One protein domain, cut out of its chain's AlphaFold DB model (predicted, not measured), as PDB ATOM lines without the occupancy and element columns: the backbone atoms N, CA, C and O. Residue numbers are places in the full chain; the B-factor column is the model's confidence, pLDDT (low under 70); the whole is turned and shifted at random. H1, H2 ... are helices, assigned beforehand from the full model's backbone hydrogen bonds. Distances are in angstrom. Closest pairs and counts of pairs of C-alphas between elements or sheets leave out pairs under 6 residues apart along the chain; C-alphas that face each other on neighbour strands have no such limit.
ATOM      1  N   PRO A  21      14.783 -11.570  27.725       84.75
ATOM      2  CA  PRO A  21      15.669 -11.164  26.646       84.75
ATOM      3  C   PRO A  21      15.666  -9.639  26.519       84.75
ATOM      4  O   PRO A  21      14.638  -8.986  26.713       84.75
ATOM      5  N   LEU A  22      16.831  -9.073  26.198       86.94
ATOM      6  CA  LEU A  22      16.930  -7.640  25.953       86.94
ATOM      7  C   LEU A  22      16.059  -7.276  24.741       86.94
ATOM      8  O   LEU A  22      16.123  -7.974  23.727       86.94
ATOM      9  N   PRO A  23      15.261  -6.200  24.823       89.25
ATOM     10  CA  PRO A  23      14.528  -5.706  23.670       89.25
ATOM     11  C   PRO A  23      15.508  -5.207  22.603       89.25
ATOM     12  O   PRO A  23      16.602  -4.745  22.922       89.25
ATOM     13  N   GLU A  24      15.104  -5.272  21.337       91.19
ATOM     14  CA  GLU A  24      15.916  -4.787  20.209       91.19
ATOM     15  C   GLU A  24      15.907  -3.259  20.084       91.19
ATOM     16  O   GLU A  24      16.785  -2.674  19.460       91.19
ATOM     17  N   GLN A  25      14.904  -2.604  20.669       93.38
ATOM     18  CA  GLN A  25      14.718  -1.159  20.619       93.38
ATOM     19  C   GLN A  25      14.393  -0.618  22.013       93.38
ATOM     20  O   GLN A  25      13.967  -1.383  22.884       93.38
ATOM     21  N   PRO A  26      14.562   0.694  22.250       94.12
ATOM     22  CA  PRO A  26      14.120   1.301  23.491       94.12
ATOM     23  C   PRO A  26      12.626   1.069  23.733       94.12
ATOM     24  O   PRO A  26      11.798   1.367  22.873       94.12
ATOM     25  N   ILE A  27      12.284   0.568  24.918       94.12
ATOM     26  CA  ILE A  27      10.896   0.298  25.315       94.12
ATOM     27  C   ILE A  27      10.484   1.173  26.491       94.12
ATOM     28  O   ILE A  27      11.299   1.503  27.355       94.12
ATOM     29  N   GLU A  28       9.202   1.522  26.542       94.31
ATOM     30  CA  GLU A  28       8.622   2.198  27.697       94.31
ATOM     31  C   GLU A  28       8.429   1.207  28.849       94.31
ATOM     32  O   GLU A  28       7.888   0.116  28.669       94.31
ATOM     33  N   VAL A  29       8.891   1.587  30.039       93.38
ATOM     34  CA  VAL A  29       8.814   0.772  31.256       93.38
ATOM     35  C   VAL A  29       8.284   1.591  32.424       93.38
ATOM     36  O   VAL A  29       8.253   2.818  32.407       93.38
ATOM     37  N   GLU A  30       7.864   0.904  33.480       91.00
ATOM     38  CA  GLU A  30       7.297   1.569  34.653       91.00
ATOM     39  C   GLU A  30       8.344   2.236  35.544       91.00
ATOM     40  O   GLU A  30       8.060   3.247  36.190       91.00
ATOM     41  N   ALA A  31       9.532   1.640  35.601       92.50
ATOM     42  CA  ALA A  31      10.674   2.114  36.358       92.50
ATOM     43  C   ALA A  31      11.958   1.459  35.835       92.50
ATOM     44  O   ALA A  31      11.934   0.344  35.311       92.50
ATOM     45  N   ILE A  32      13.083   2.141  36.031       92.50
ATOM     46  CA  ILE A  32      14.430   1.608  35.814       92.50
ATOM     47  C   ILE A  32      15.237   1.734  37.107       92.50
ATOM     48  O   ILE A  32      14.876   2.488  38.009       92.50
ATOM     49  N   SER A  33      16.332   0.983  37.200       89.12
ATOM     50  CA  SER A  33      17.247   1.049  38.342       89.12
ATOM     51  C   SER A  33      17.953   2.402  38.404       89.12
ATOM     52  O   SER A  33      18.520   2.846  37.404       89.12
ATOM     53  N   GLY A  34      18.040   2.989  39.600       87.44
ATOM     54  CA  GLY A  34      18.854   4.178  39.870       87.44
ATOM     55  C   GLY A  34      20.363   3.997  39.645       87.44
ATOM     56  O   GLY A  34      21.106   4.969  39.718       87.44
ATOM     57  N   ALA A  35      20.836   2.777  39.350       89.12
ATOM     58  CA  ALA A  35      22.249   2.499  39.073       89.12
ATOM     59  C   ALA A  35      22.795   3.275  37.862       89.12
ATOM     60  O   ALA A  35      23.970   3.633  37.844       89.12
ATOM     61  N   CYS A  36      21.954   3.526  36.856       90.81
ATOM     62  CA  CYS A  36      22.257   4.459  35.782       90.81
ATOM     63  C   CYS A  36      20.964   5.019  35.200       90.81
ATOM     64  O   CYS A  36      20.164   4.286  34.620       90.81
ATOM     65  N   MET A  37      20.796   6.332  35.314       94.06
ATOM     66  CA  MET A  37      19.678   7.063  34.738       94.06
ATOM     67  C   MET A  37      20.207   8.308  34.040       94.06
ATOM     68  O   MET A  37      21.053   9.019  34.580       94.06
ATOM     69  N   LEU A  38      19.662   8.587  32.862       94.75
ATOM     70  CA  LEU A  38      19.818   9.872  32.199       94.75
ATOM     71  C   LEU A  38      18.456  10.559  32.188       94.75
ATOM     72  O   LEU A  38      17.455   9.955  31.809       94.75
ATOM     73  N   VAL A  39      18.423  11.817  32.613       95.44
ATOM     74  CA  VAL A  39      17.190  12.600  32.723       95.44
ATOM     75  C   VAL A  39      17.371  13.895  31.950       95.44
ATOM     76  O   VAL A  39      18.395  14.565  32.085       95.44
ATOM     77  N   SER A  40      16.384  14.250  31.125       95.75
ATOM     78  CA  SER A  40      16.410  15.525  30.411       95.75
ATOM     79  C   SER A  40      16.295  16.685  31.402       95.75
ATOM     80  O   SER A  40      15.587  16.599  32.407       95.75
ATOM     81  N   ARG A  41      16.971  17.800  31.109       96.56
ATOM     82  CA  ARG A  41      16.914  18.998  31.958       96.56
ATOM     83  C   ARG A  41      15.473  19.467  32.181       96.56
ATOM     84  O   ARG A  41      15.093  19.692  33.320       96.56
ATOM     85  N   ASN A  42      14.666  19.510  31.122       97.25
ATOM     86  CA  ASN A  42      13.267  19.935  31.205       97.25
ATOM     87  C   ASN A  42      12.443  19.023  32.128       97.25
ATOM     88  O   ASN A  42      11.654  19.511  32.932       97.25
ATOM     89  N   ALA A  43      12.642  17.702  32.050       96.56
ATOM     90  CA  ALA A  43      11.945  16.768  32.925       96.56
ATOM     91  C   ALA A  43      12.416  16.902  34.381       96.56
ATOM     92  O   ALA A  43      11.602  16.815  35.296       96.56
ATOM     93  N   LEU A  44      13.712  17.145  34.602       96.75
ATOM     94  CA  LEU A  44      14.268  17.397  35.932       96.75
ATOM     95  C   LEU A  44      13.717  18.689  36.551       96.75
ATOM     96  O   LEU A  44      13.386  18.692  37.732       96.75
ATOM     97  N   GLU A  45      13.621  19.768  35.778       97.06
ATOM     98  CA  GLU A  45      13.086  21.056  36.236       97.06
ATOM     99  C   GLU A  45      11.592  20.966  36.560       97.06
ATOM    100  O   GLU A  45      11.145  21.522  37.560       97.06
ATOM    101  N   ASP A  46      10.834  20.195  35.779       97.25
ATOM    102  CA  ASP A  46       9.422  19.947  36.048       97.25
ATOM    103  C   ASP A  46       9.228  19.032  37.275       97.25
ATOM    104  O   ASP A  46       8.540  19.381  38.234       97.25
ATOM    105  N   VAL A  47       9.832  17.845  37.302       96.94
ATOM    106  CA  VAL A  47       9.588  16.822  38.343       96.94
ATOM    107  C   VAL A  47      10.341  17.089  39.651       96.94
ATOM    108  O   VAL A  47       9.901  16.653  40.725       96.94
ATOM    109  N   GLY A  48      11.465  17.793  39.572       96.44
ATOM    110  CA  GLY A  48      12.398  18.018  40.666       96.44
ATOM    111  C   GLY A  48      13.372  16.851  40.893       96.44
ATOM    112  O   GLY A  48      13.223  15.767  40.315       96.44
ATOM    113  N   PRO A  49      14.371  17.045  41.773       95.12
ATOM    114  CA  PRO A  49      15.407  16.053  42.058       95.12
ATOM    115  C   PRO A  49      14.860  14.827  42.806       95.12
ATOM    116  O   PRO A  49      13.674  14.747  43.147       95.12
ATOM    117  N   LEU A  50      15.737  13.858  43.083       94.00
ATOM    118  CA  LEU A  50      15.467  12.746  44.000       94.00
ATOM    119  C   LEU A  50      14.995  13.258  45.376       94.00
ATOM    120  O   LEU A  50      15.422  14.307  45.855       94.00
ATOM    121  N   ASP A  51      14.090  12.513  46.013       93.88
ATOM    122  CA  ASP A  51      13.544  12.867  47.327       93.88
ATOM    123  C   ASP A  51      14.566  12.509  48.419       93.88
ATOM    124  O   ASP A  51      14.773  11.335  48.724       93.88
ATOM    125  N   ALA A  52      15.177  13.527  49.032       92.12
ATOM    126  CA  ALA A  52      16.186  13.377  50.087       92.12
ATOM    127  C   ALA A  52      15.674  12.660  51.356       92.12
ATOM    128  O   ALA A  52      16.456  12.301  52.235       92.12
ATOM    129  N   GLY A  53      14.361  12.424  51.475       90.00
ATOM    130  CA  GLY A  53      13.781  11.578  52.515       90.00
ATOM    131  C   GLY A  53      14.091  10.084  52.351       90.00
ATOM    132  O   GLY A  53      13.858   9.318  53.292       90.00
ATOM    133  N   TYR A  54      14.604   9.662  51.191       89.62
ATOM    134  CA  TYR A  54      15.161   8.331  50.971       89.62
ATOM    135  C   TYR A  54      16.686   8.397  51.065       89.62
ATOM    136  O   TYR A  54      17.332   9.145  50.342       89.62
ATOM    137  N   PHE A  55      17.260   7.602  51.966       84.38
ATOM    138  CA  PHE A  55      18.714   7.462  52.065       84.38
ATOM    139  C   PHE A  55      19.250   6.404  51.090       84.38
ATOM    140  O   PHE A  55      20.283   6.605  50.466       84.38
ATOM    141  N   LEU A  56      18.555   5.266  50.989       82.31
ATOM    142  CA  LEU A  56      18.915   4.149  50.121       82.31
ATOM    143  C   LEU A  56      17.684   3.265  49.895       82.31
ATOM    144  O   LEU A  56      17.008   2.911  50.866       82.31
ATOM    145  N   HIS A  57      17.481   2.841  48.653       84.44
ATOM    146  CA  HIS A  57      16.342   2.076  48.152       84.44
ATOM    147  C   HIS A  57      15.008   2.839  48.079       84.44
ATOM    148  O   HIS A  57      14.586   3.526  49.013       84.44
ATOM    149  N   CYS A  58      14.292   2.585  46.976       91.12
ATOM    150  CA  CYS A  58      13.001   3.170  46.602       91.12
ATOM    151  C   CYS A  58      13.040   4.652  46.197       91.12
ATOM    152  O   CYS A  58      12.000   5.177  45.802       91.12
ATOM    153  N   GLU A  59      14.193   5.317  46.249       93.56
ATOM    154  CA  GLU A  59      14.392   6.677  45.742       93.56
ATOM    155  C   GLU A  59      14.174   6.758  44.230       93.56
ATOM    156  O   GLU A  59      13.523   7.680  43.742       93.56
ATOM    157  N   ASP A  60      14.659   5.754  43.507       93.25
ATOM    158  CA  ASP A  60      14.540   5.608  42.061       93.25
ATOM    159  C   ASP A  60      13.101   5.286  41.647       93.25
ATOM    160  O   ASP A  60      12.560   5.925  40.743       93.25
ATOM    161  N   LEU A  61      12.435   4.374  42.364       93.62
ATOM    162  CA  LEU A  61      11.016   4.061  42.170       93.62
ATOM    163  C   LEU A  61      10.118   5.274  42.436       93.62
ATOM    164  O   LEU A  61       9.193   5.539  41.666       93.62
ATOM    165  N   ASP A  62      10.382   6.025  43.511       95.56
ATOM    166  CA  ASP A  62       9.676   7.273  43.816       95.56
ATOM    167  C   ASP A  62       9.817   8.277  42.676       95.56
ATOM    168  O   ASP A  62       8.834   8.884  42.249       95.56
ATOM    169  N   TRP A  63      11.035   8.423  42.161       95.81
ATOM    170  CA  TRP A  63      11.324   9.363  41.094       95.81
ATOM    171  C   TRP A  63      10.645   8.962  39.788       95.81
ATOM    172  O   TRP A  63       9.935   9.780  39.207       95.81
ATOM    173  N   CYS A  64      10.748   7.687  39.399       96.06
ATOM    174  CA  CYS A  64      10.034   7.111  38.259       96.06
ATOM    175  C   CYS A  64       8.522   7.371  38.351       96.06
ATOM    176  O   CYS A  64       7.901   7.868  37.411       96.06
ATOM    177  N   MET A  65       7.921   7.119  39.516       95.19
ATOM    178  CA  MET A  65       6.497   7.371  39.737       95.19
ATOM    179  C   MET A  65       6.141   8.859  39.593       95.19
ATOM    180  O   MET A  65       5.089   9.189  39.041       95.19
ATOM    181  N   ARG A  66       7.004   9.776  40.052       96.25
ATOM    182  CA  ARG A  66       6.793  11.221  39.865       96.25
ATOM    183  C   ARG A  66       6.885  11.643  38.399       96.25
ATOM    184  O   ARG A  66       6.033  12.419  37.976       96.25
ATOM    185  N   PHE A  67       7.837  11.107  37.631       96.94
ATOM    186  CA  PHE A  67       7.907  11.326  36.179       96.94
ATOM    187  C   PHE A  67       6.617  10.882  35.492       96.94
ATOM    188  O   PHE A  67       5.970  11.685  34.819       96.94
ATOM    189  N   ARG A  68       6.179   9.645  35.745       95.81
ATOM    190  CA  ARG A  68       4.967   9.091  35.126       95.81
ATOM    191  C   ARG A  68       3.709   9.881  35.473       95.81
ATOM    192  O   ARG A  68       2.884  10.126  34.601       95.81
ATOM    193  N   ARG A  69       3.567  10.344  36.721       94.81
ATOM    194  CA  ARG A  69       2.426  11.183  37.141       94.81
ATOM    195  C   ARG A  69       2.354  12.532  36.430       94.81
ATOM    196  O   ARG A  69       1.274  13.107  36.370       94.81
ATOM    197  N   LYS A  70       3.478  13.020  35.911       96.00
ATOM    198  CA  LYS A  70       3.557  14.235  35.095       96.00
ATOM    199  C   LYS A  70       3.524  13.958  33.586       96.00
ATOM    200  O   LYS A  70       3.697  14.876  32.798       96.00
ATOM    201  N   GLY A  71       3.286  12.710  33.175       95.75
ATOM    202  CA  GLY A  71       3.201  12.322  31.766       95.75
ATOM    203  C   GLY A  71       4.554  12.094  31.084       95.75
ATOM    204  O   GLY A  71       4.592  11.857  29.879       95.75
ATOM    205  N   TRP A  72       5.661  12.126  31.831       97.06
ATOM    206  CA  TRP A  72       6.967  11.762  31.290       97.06
ATOM    207  C   TRP A  72       7.085  10.248  31.136       97.06
ATOM    208  O   TRP A  72       6.669   9.476  32.005       97.06
ATOM    209  N   LYS A  73       7.706   9.836  30.032       96.19
ATOM    210  CA  LYS A  73       7.990   8.435  29.729       96.19
ATOM    211  C   LYS A  73       9.318   8.015  30.335       96.19
ATOM    212  O   LYS A  73      10.273   8.789  30.352       96.19
ATOM    213  N   ILE A  74       9.380   6.767  30.777       96.44
ATOM    214  CA  ILE A  74      10.618   6.135  31.226       96.44
ATOM    215  C   ILE A  74      10.969   5.084  30.192       96.44
ATOM    216  O   ILE A  74      10.171   4.189  29.924       96.44
ATOM    217  N   LEU A  75      12.154   5.212  29.607       94.94
ATOM    218  CA  LEU A  75      12.620   4.315  28.564       94.94
ATOM    219  C   LEU A  75      13.757   3.449  29.095       94.94
ATOM    220  O   LEU A  75      14.707   3.948  29.698       94.94
ATOM    221  N   PHE A  76      13.669   2.152  28.833       93.88
ATOM    222  CA  PHE A  76      14.797   1.247  28.949       93.88
ATOM    223  C   PHE A  76      15.549   1.228  27.617       93.88
ATOM    224  O   PHE A  76      14.950   0.929  26.588       93.88
ATOM    225  N   VAL A  77      16.846   1.546  27.636       94.06
ATOM    226  CA  VAL A  77      17.692   1.613  26.434       94.06
ATOM    227  C   VAL A  77      18.661   0.422  26.432       94.06
ATOM    228  O   VAL A  77      19.621   0.440  27.206       94.06
ATOM    229  N   PRO A  78      18.444  -0.608  25.592       91.81
ATOM    230  CA  PRO A  78      19.235  -1.845  25.616       91.81
ATOM    231  C   PRO A  78      20.698  -1.649  25.182       91.81
ATOM    232  O   PRO A  78      21.578  -2.397  25.615       91.81
ATOM    233  N   ASP A  79      20.974  -0.624  24.373       90.62
ATOM    234  CA  ASP A  79      22.320  -0.319  23.870       90.62
ATOM    235  C   ASP A  79      23.248   0.273  24.944       90.62
ATOM    236  O   ASP A  79      24.473   0.164  24.854       90.62
ATOM    237  N   ALA A  80      22.684   0.866  26.001       89.31
ATOM    238  CA  ALA A  80      23.434   1.468  27.098       89.31
ATOM    239  C   ALA A  80      23.857   0.401  28.128       89.31
ATOM    240  O   ALA A  80      23.201   0.185  29.148       89.31
ATOM    241  N   LYS A  81      24.976  -0.284  27.862       87.88
ATOM    242  CA  LYS A  81      25.488  -1.375  28.710       87.88
ATOM    243  C   LYS A  81      26.418  -0.866  29.808       87.88
ATOM    244  O   LYS A  81      27.445  -0.256  29.528       87.88
ATOM    245  N   ILE A  82      26.078  -1.162  31.063       88.00
ATOM    246  CA  ILE A  82      26.836  -0.731  32.247       88.00
ATOM    247  C   ILE A  82      26.965  -1.894  33.231       88.00
ATOM    248  O   ILE A  82      26.023  -2.659  33.443       88.00
ATOM    249  N   ILE A  83      28.136  -2.011  33.858       87.00
ATOM    250  CA  ILE A  83      28.400  -3.002  34.902       87.00
ATOM    251  C   ILE A  83      28.094  -2.377  36.263       87.00
ATOM    252  O   ILE A  83      28.722  -1.402  36.667       87.00
ATOM    253  N   HIS A  84      27.143  -2.962  36.992       84.06
ATOM    254  CA  HIS A  84      26.801  -2.551  38.351       84.06
ATOM    255  C   HIS A  84      27.197  -3.635  39.360       84.06
ATOM    256  O   HIS A  84      26.600  -4.715  39.401       84.06
TER     257      HIS A  84
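Overview. This is residues 21 to 84 of the 154 residues of a protein of endosymbiont of Riftia pachyptila (vent Ph05) (UniProt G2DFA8). This domain has little regular structure: two short helices, H1 and H2, stand at 88 degrees to each other towards one end, and long loop stretches make the rest. The opening and closing stretches, residues 21 to 40 and 70 to 84, come together in a short antiparallel pairing of residues 27 to 28 with 75 to 76. The printed part has 64 residues, of which 18 are in H1 and then H2, and no named strand; the class is all helix. It is compact, with a radius of gyration of the C-alphas of 12.2 A and spans of 34 by 25 by 18 A.

Along the chain. Start at C-alpha 21 and go to C-alpha 41 at (16.914, 18.998, 31.958), where H1, residues 41 to 47, begins. H2, residues 59 to 69, runs 15.4 A to C-alpha 69 at (2.426, 11.183, 37.141).

Arrangement. H1 and H2 only just touch, with 3 pairs of C-alphas within 8 A; look at the closest, those of Val 47 and Phe 67, 6.1 A apart. Their lines are about perpendicular, at 88 degrees. In H1 and H2 every O i to N i+4 pair is within hydrogen-bond range.

Size, cuts and confidence. The C-alphas farthest apart are those of Glu 24 and Gly 53, 36.3 A. The link from H1 to H2 is long, 11 residues. The printed part has no cut, and no printed residue is under 70 in pLDDT.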